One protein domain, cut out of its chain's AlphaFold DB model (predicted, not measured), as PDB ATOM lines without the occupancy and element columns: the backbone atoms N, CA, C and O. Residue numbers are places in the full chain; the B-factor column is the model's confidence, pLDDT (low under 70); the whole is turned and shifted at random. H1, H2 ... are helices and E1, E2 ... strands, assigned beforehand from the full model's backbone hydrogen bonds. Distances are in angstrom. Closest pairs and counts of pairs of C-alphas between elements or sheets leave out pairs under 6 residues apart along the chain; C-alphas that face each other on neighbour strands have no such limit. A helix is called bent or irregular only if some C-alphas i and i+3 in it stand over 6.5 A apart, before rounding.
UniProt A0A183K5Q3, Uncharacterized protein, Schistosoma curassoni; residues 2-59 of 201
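AT A GLANCE: This is residues 2 to 59 of the 201 residues of an uncharacterized protein of Schistosoma curassoni (UniProt A0A183K5Q3). A small looped head of E1, H1, the unnamed residues 14 to 29 and E2 stands at one end of a flat arch, and residues 36 to 59 stick out from it as an arm ending in H2. The printed part has 58 residues with two named strands and two named helices, in the order E1, H1, E2, H2; the class is mixed, with under half of the residues in named elements. It is extended, with a radius of gyration of the C-alphas of 18.4 A and spans of 47 by 31 by 14 A.

HOW THE PARTS SIT: E1, residues 5 to 7, meets E2, residues 30 to 32, only at a point, where C-alphas 7 and 30 face each other at 5.9 A. H1, residues 10 to 13, is apart from H2, residues 43 to 59. H2 is irregular, C-alphas 48 and 51 being 7.6 A apart, with a kink of 52 degrees near residue 50. In H2, 11 of 13 O i to N i+4 pairs are within hydrogen-bond range; H1 is too short for one.

IN THESE COORDINATES: E1 begins at C-alpha 5 (138.170, 186.569, 119.818). H2 runs 23.6 A, ending at C-alpha 59 (118.883, 181.879, 158.430).

THE WHOLE: The farthest C-alphas, of Gly 26 and Leu 58, are 48.7 A apart. The printed part has no cut. The link from H1 to E2 is long, 16 residues. Residues 2 to 14 have pLDDT under 70.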
ATOM      1  N   SER A   2     140.117 195.225 126.380       46.28
ATOM      2  CA  SER A   2     140.853 194.230 125.590       46.28
ATOM      3  C   SER A   2     139.882 193.101 125.251       46.28
ATOM      4  O   SER A   2     139.239 192.577 126.156       46.28
ATOM      5  N   SER A   3     139.704 192.805 123.963       46.28
ATOM      6  CA  SER A   3     138.741 191.819 123.463       46.28
ATOM      7  C   SER A   3     139.500 190.703 122.758       46.28
ATOM      8  O   SER A   3     140.155 190.944 121.744       46.28
ATOM      9  N   TYR A   4     139.424 189.492 123.306       52.00
ATOM     10  CA  TYR A   4     140.005 188.295 122.708       52.00
ATOM     11  C   TYR A   4     138.906 187.534 121.968       52.00
ATOM     12  O   TYR A   4     137.889 187.155 122.549       52.00
ATOM     13  N   ARG A   5     139.093 187.334 120.660       51.44
ATOM     14  CA  ARG A   5     138.170 186.569 119.818       51.44
ATOM     15  C   ARG A   5     138.649 185.126 119.749       51.44
ATOM     16  O   ARG A   5     139.659 184.843 119.110       51.44
ATOM     17  N   HIS A   6     137.897 184.216 120.357       60.00
ATOM     18  CA  HIS A   6     138.117 182.782 120.211       60.00
ATOM     19  C   HIS A   6     137.002 182.160 119.365       60.00
ATOM     20  O   HIS A   6     135.814 182.367 119.621       60.00
ATOM     21  N   VAL A   7     137.395 181.406 118.338       59.28
ATOM     22  CA  VAL A   7     136.487 180.619 117.493       59.28
ATOM     23  C   VAL A   7     136.546 179.175 117.975       59.28
ATOM     24  O   VAL A   7     137.619 178.575 118.002       59.28
ATOM     25  N   PHE A   8     135.405 178.614 118.369       59.78
ATOM     26  CA  PHE A   8     135.331 177.278 118.957       59.78
ATOM     27  C   PHE A   8     134.418 176.335 118.157       59.78
ATOM     28  O   PHE A   8     133.477 176.763 117.493       59.78
ATOM     29  N   SER A   9     134.678 175.026 118.257       58.41
ATOM     30  CA  SER A   9     133.882 173.970 117.615       58.41
ATOM     31  C   SER A   9     132.692 173.514 118.482       58.41
ATOM     32  O   SER A   9     132.820 173.295 119.687       58.41
ATOM     33  N   PHE A  10     131.525 173.321 117.853       62.62
ATOM     34  CA  PHE A  10     130.203 173.113 118.481       62.62
ATOM     35  C   PHE A  10     130.079 171.936 119.450       62.62
ATOM     36  O   PHE A  10     129.248 171.967 120.362       62.62
ATOM     37  N   LYS A  11     130.808 170.845 119.202       66.50
ATOM     38  CA  LYS A  11     130.574 169.578 119.913       66.50
ATOM     39  C   LYS A  11     131.215 169.551 121.302       66.50
ATOM     40  O   LYS A  11     130.668 168.916 122.199       66.50
ATOM     41  N   SER A  12     132.338 170.241 121.501       68.56
ATOM     42  CA  SER A  12     133.073 170.230 122.773       68.56
ATOM     43  C   SER A  12     132.535 171.238 123.794       68.56
ATOM     44  O   SER A  12     132.600 170.972 124.990       68.56
ATOM     45  N   LEU A  13     131.942 172.352 123.346       69.00
ATOM     46  CA  LEU A  13     131.474 173.426 124.235       69.00
ATOM     47  C   LEU A  13     130.054 173.257 124.788       69.00
ATOM     48  O   LEU A  13     129.745 173.801 125.845       69.00
ATOM     49  N   ARG A  14     129.177 172.495 124.123       67.69
ATOM     50  CA  ARG A  14     127.769 172.374 124.549       67.69
ATOM     51  C   ARG A  14     127.565 171.582 125.843       67.69
ATOM     52  O   ARG A  14     126.587 171.811 126.547       67.69
ATOM     53  N   LYS A  15     128.489 170.678 126.183       72.19
ATOM     54  CA  LYS A  15     128.457 169.931 127.454       72.19
ATOM     55  C   LYS A  15     128.718 170.834 128.672       72.19
ATOM     56  O   LYS A  15     127.900 170.802 129.591       72.19
ATOM     57  N   PRO A  16     129.803 171.637 128.707       77.38
ATOM     58  CA  PRO A  16     130.038 172.561 129.816       77.38
ATOM     59  C   PRO A  16     129.100 173.777 129.792       77.38
ATOM     60  O   PRO A  16     128.667 174.230 130.848       77.38
ATOM     61  N   LEU A  17     128.732 174.288 128.613       77.75
ATOM     62  CA  LEU A  17     127.931 175.507 128.473       77.75
ATOM     63  C   LEU A  17     126.481 175.163 128.110       77.75
ATOM     64  O   LEU A  17     126.053 175.313 126.966       77.75
ATOM     65  N   ARG A  18     125.704 174.710 129.105       79.75
ATOM     66  CA  ARG A  18     124.300 174.285 128.911       79.75
ATOM     67  C   ARG A  18     123.415 175.363 128.289       79.75
ATOM     68  O   ARG A  18     122.473 175.032 127.574       79.75
ATOM     69  N   TYR A  19     123.719 176.638 128.526       81.75
ATOM     70  CA  TYR A  19     122.981 177.749 127.932       81.75
ATOM     71  C   TYR A  19     123.151 177.831 126.410       81.75
ATOM     72  O   TYR A  19     122.329 178.468 125.777       81.75
ATOM     73  N   LEU A  20     124.135 177.152 125.807       77.25
ATOM     74  CA  LEU A  20     124.312 177.056 124.351       77.25
ATOM     75  C   LEU A  20     123.556 175.872 123.722       77.25
ATOM     76  O   LEU A  20     123.691 175.614 122.529       77.25
ATOM     77  N   SER A  21     122.770 175.126 124.506       79.56
ATOM     78  CA  SER A  21     122.023 173.953 124.023       79.56
ATOM     79  C   SER A  21     120.926 174.285 123.008       79.56
ATOM     80  O   SER A  21     120.559 173.419 122.222       79.56
ATOM     81  N   HIS A  22     120.436 175.525 122.996       82.38
ATOM     82  CA  HIS A  22     119.408 175.987 122.065       82.38
ATOM     83  C   HIS A  22     119.947 176.289 120.657       82.38
ATOM     84  O   HIS A  22     119.155 176.491 119.739       82.38
ATOM     85  N   LEU A  23     121.270 176.355 120.471       78.50
ATOM     86  CA  LEU A  23     121.864 176.682 119.177       78.50
ATOM     87  C   LEU A  23     121.913 175.445 118.260       78.50
ATOM     88  O   LEU A  23     122.396 174.392 118.696       78.50
ATOM     89  N   PRO A  24     121.475 175.568 116.990       78.44
ATOM     90  CA  PRO A  24     121.526 174.484 116.014       78.44
ATOM     91  C   PRO A  24     122.944 173.980 115.739       78.44
ATOM     92  O   PRO A  24     123.910 174.744 115.716       78.44
ATOM     93  N   ASP A  25     123.056 172.686 115.452       73.50
ATOM     94  CA  ASP A  25     124.307 172.051 115.047       73.50
ATOM     95  C   ASP A  25     124.884 172.698 113.780       73.50
ATOM     96  O   ASP A  25     124.228 172.759 112.745       73.50
ATOM     97  N   GLY A  26     126.143 173.143 113.857       70.81
ATOM     98  CA  GLY A  26     126.894 173.659 112.706       70.81
ATOM     99  C   GLY A  26     126.917 175.183 112.560       70.81
ATOM    100  O   GLY A  26     127.578 175.685 111.653       70.81
ATOM    101  N   TYR A  27     126.263 175.930 113.451       71.56
ATOM    102  CA  TYR A  27     126.128 177.382 113.314       71.56
ATOM    103  C   TYR A  27     127.206 178.177 114.062       71.56
ATOM    104  O   TYR A  27     127.024 178.480 115.230       71.56
ATOM    105  N   ALA A  28     128.321 178.554 113.433       70.88
ATOM    106  CA  ALA A  28     129.419 179.255 114.120       70.88
ATOM    107  C   ALA A  28     128.950 180.453 114.988       70.88
ATOM    108  O   ALA A  28     128.246 181.340 114.511       70.88
ATOM    109  N   PHE A  29     129.374 180.500 116.257       70.69
ATOM    110  CA  PHE A  29     129.162 181.639 117.156       70.69
ATOM    111  C   PHE A  29     130.499 182.106 117.730       70.69
ATOM    112  O   PHE A  29     131.429 181.318 117.911       70.69
ATOM    113  N   SER A  30     130.601 183.399 118.021       70.81
ATOM    114  CA  SER A  30     131.748 183.978 118.716       70.81
ATOM    115  C   SER A  30     131.417 184.164 120.189       70.81
ATOM    116  O   SER A  30     130.405 184.790 120.509       70.81
ATOM    117  N   ILE A  31     132.283 183.681 121.076       74.00
ATOM    118  CA  ILE A  31     132.230 184.051 122.491       74.00
ATOM    119  C   ILE A  31     133.008 185.354 122.648       74.00
ATOM    120  O   ILE A  31     134.138 185.468 122.172       74.00
ATOM    121  N   VAL A  32     132.385 186.334 123.293       77.75
ATOM    122  CA  VAL A  32     133.055 187.558 123.725       77.75
ATOM    123  C   VAL A  32     133.122 187.504 125.239       77.75
ATOM    124  O   VAL A  32     132.098 187.586 125.916       77.75
ATOM    125  N   GLU A  33     134.327 187.329 125.764       80.00
ATOM    126  CA  GLU A  33     134.564 187.421 127.198       80.00
ATOM    127  C   GLU A  33     134.687 188.893 127.580       80.00
ATOM    128  O   GLU A  33     135.550 189.620 127.085       80.00
ATOM    129  N   ILE A  34     133.790 189.347 128.452       85.25
ATOM    130  CA  ILE A  34     133.819 190.704 128.985       85.25
ATOM    131  C   ILE A  34     134.427 190.622 130.375       85.25
ATOM    132  O   ILE A  34     133.853 190.022 131.285       85.25
ATOM    133  N   LYS A  35     135.592 191.246 130.543       83.69
ATOM    134  CA  LYS A  35     136.188 191.431 131.860       83.69
ATOM    135  C   LYS A  35     135.497 192.610 132.536       83.69
ATOM    136  O   LYS A  35     135.614 193.744 132.074       83.69
ATOM    137  N   LEU A  36     134.738 192.323 133.587       85.75
ATOM    138  CA  LEU A  36     134.093 193.345 134.399       85.75
ATOM    139  C   LEU A  36     135.071 193.801 135.482       85.75
ATOM    140  O   LEU A  36     135.590 192.976 136.234       85.75
ATOM    141  N   GLU A  37     135.325 195.105 135.547       87.56
ATOM    142  CA  GLU A  37     136.154 195.690 136.599       87.56
ATOM    143  C   GLU A  37     135.302 195.918 137.861       87.56
ATOM    144  O   GLU A  37     134.158 196.372 137.753       87.56
ATOM    145  N   PRO A  38     135.807 195.588 139.063       87.31
ATOM    146  CA  PRO A  38     135.099 195.872 140.304       87.31
ATOM    147  C   PRO A  38     134.910 197.383 140.546       87.31
ATOM    148  O   PRO A  38     135.779 198.170 140.168       87.31
ATOM    149  N   PRO A  39     133.841 197.789 141.258       87.81
ATOM    150  CA  PRO A  39     132.773 196.952 141.811       87.81
ATOM    151  C   PRO A  39     131.697 196.587 140.770       87.81
ATOM    152  O   PRO A  39     131.202 197.437 140.039       87.81
ATOM    153  N   LEU A  40     131.277 195.313 140.753       87.94
ATOM    154  CA  LEU A  40     130.239 194.802 139.835       87.94
ATOM    155  C   LEU A  40     128.831 195.313 140.161       87.94
ATOM    156  O   LEU A  40     127.924 195.236 139.336       87.94
ATOM    157  N   VAL A  41     128.641 195.764 141.397       92.00
ATOM    158  CA  VAL A  41     127.350 196.152 141.950       92.00
ATOM    159  C   VAL A  41     127.526 197.509 142.611       92.00
ATOM    160  O   VAL A  41     128.470 197.710 143.375       92.00
ATOM    161  N   SER A  42     126.625 198.441 142.307       93.06
ATOM    162  CA  SER A  42     126.652 199.767 142.917       93.06
ATOM    163  C   SER A  42     126.307 199.696 144.403       93.06
ATOM    164  O   SER A  42     125.522 198.850 144.840       93.06
ATOM    165  N   GLU A  43     126.841 200.637 145.177       94.06
ATOM    166  CA  GLU A  43     126.541 200.756 146.604       94.06
ATOM    167  C   GLU A  43     125.037 200.926 146.866       94.06
ATOM    168  O   GLU A  43     124.496 200.306 147.775       94.06
ATOM    169  N   LEU A  44     124.336 201.669 146.003       95.88
ATOM    170  CA  LEU A  44     122.880 201.834 146.068       95.88
ATOM    171  C   LEU A  44     122.126 200.505 145.909       95.88
ATOM    172  O   LEU A  44     121.104 200.277 146.552       95.88
ATOM    173  N   THR A  45     122.633 199.603 145.070       95.19
ATOM    174  CA  THR A  45     122.032 198.273 144.916       95.19
ATOM    175  C   THR A  45     122.308 197.419 146.153       95.19
ATOM    176  O   THR A  45     121.414 196.727 146.638       95.19
ATOM    177  N   LEU A  46     123.525 197.484 146.704       93.06
ATOM    178  CA  LEU A  46     123.871 196.761 147.932       93.06
ATOM    179  C   LEU A  46     123.049 197.243 149.132       93.06
ATOM    180  O   LEU A  46     122.578 196.410 149.906       93.06
ATOM    181  N   SER A  47     122.826 198.551 149.265       96.12
ATOM    182  CA  SER A  47     122.019 199.117 150.349       96.12
ATOM    183  C   SER A  47     120.546 198.728 150.227       96.12
ATOM    184  O   SER A  47     119.949 198.306 151.218       96.12
ATOM    185  N   HIS A  48     119.986 198.753 149.012       97.75
ATOM    186  CA  HIS A  48     118.613 198.313 148.751       97.75
ATOM    187  C   HIS A  48     118.366 196.860 149.197       97.75
ATOM    188  O   HIS A  48     117.317 196.547 149.758       97.75
ATOM    189  N   PHE A  49     119.336 195.964 148.984       97.31
ATOM    190  CA  PHE A  49     119.206 194.544 149.334       97.31
ATOM    191  C   PHE A  49     119.825 194.154 150.684       97.31
ATOM    192  O   PHE A  49     119.762 192.978 151.053       97.31
ATOM    193  N   ALA A  50     120.385 195.099 151.444       96.12
ATOM    194  CA  ALA A  50     121.131 194.811 152.672       96.12
ATOM    195  C   ALA A  50     120.317 193.986 153.682       96.12
ATOM    196  O   ALA A  50     120.812 193.007 154.243       96.12
ATOM    197  N   THR A  51     119.040 194.324 153.857       97.19
ATOM    198  CA  THR A  51     118.122 193.623 154.767       97.19
ATOM    199  C   THR A  51     117.876 192.175 154.336       97.19
ATOM    200  O   THR A  51     118.007 191.255 155.140       97.19
ATOM    201  N   SER A  52     117.584 191.948 153.053       97.00
ATOM    202  CA  SER A  52     117.349 190.611 152.496       97.00
ATOM    203  C   SER A  52     118.598 189.729 152.582       97.00
ATOM    204  O   SER A  52     118.514 188.555 152.958       97.00
ATOM    205  N   LEU A  53     119.770 190.302 152.289       95.69
ATOM    206  CA  LEU A  53     121.048 189.603 152.403       95.69
ATOM    207  C   LEU A  53     121.357 189.227 153.855       95.69
ATOM    208  O   LEU A  53     121.778 188.093 154.100       95.69
ATOM    209  N   ASN A  54     121.100 190.133 154.802       97.38
ATOM    210  CA  ASN A  54     121.322 189.879 156.222       97.38
ATOM    211  C   ASN A  54     120.379 188.796 156.764       97.38
ATOM    212  O   ASN A  54     120.833 187.846 157.392       97.38
ATOM    213  N   ASN A  55     119.088 188.855 156.430       97.31
ATOM    214  CA  ASN A  55     118.127 187.821 156.825       97.31
ATOM    215  C   ASN A  55     118.538 186.439 156.299       97.31
ATOM    216  O   ASN A  55     118.494 185.450 157.025       97.31
ATOM    217  N   ARG A  56     119.011 186.371 155.048       96.69
ATOM    218  CA  ARG A  56     119.522 185.120 154.475       96.69
ATOM    219  C   ARG A  56     120.802 184.643 155.168       96.69
ATOM    220  O   ARG A  56     121.053 183.441 155.189       96.69
ATOM    221  N   ALA A  57     121.642 185.552 155.658       96.94
ATOM    222  CA  ALA A  57     122.826 185.191 156.432       96.94
ATOM    223  C   ALA A  57     122.431 184.592 157.787       96.94
ATOM    224  O   ALA A  57     122.853 183.480 158.090       96.94
ATOM    225  N   LEU A  58     121.530 185.257 158.513       97.38
ATOM    226  CA  LEU A  58     121.008 184.777 159.792       97.38
ATOM    227  C   LEU A  58     120.346 183.400 159.674       97.38
ATOM    228  O   LEU A  58     120.598 182.526 160.498       97.38
ATOM    229  N   GLU A  59     119.549 183.171 158.629       97.12
ATOM    230  CA  GLU A  59     118.883 181.879 158.430       97.12
ATOM    231  C   GLU A  59     119.879 180.744 158.149       97.12
ATOM    232  O   GLU A  59     119.725 179.623 158.638       97.12
TER     233      GLU A  59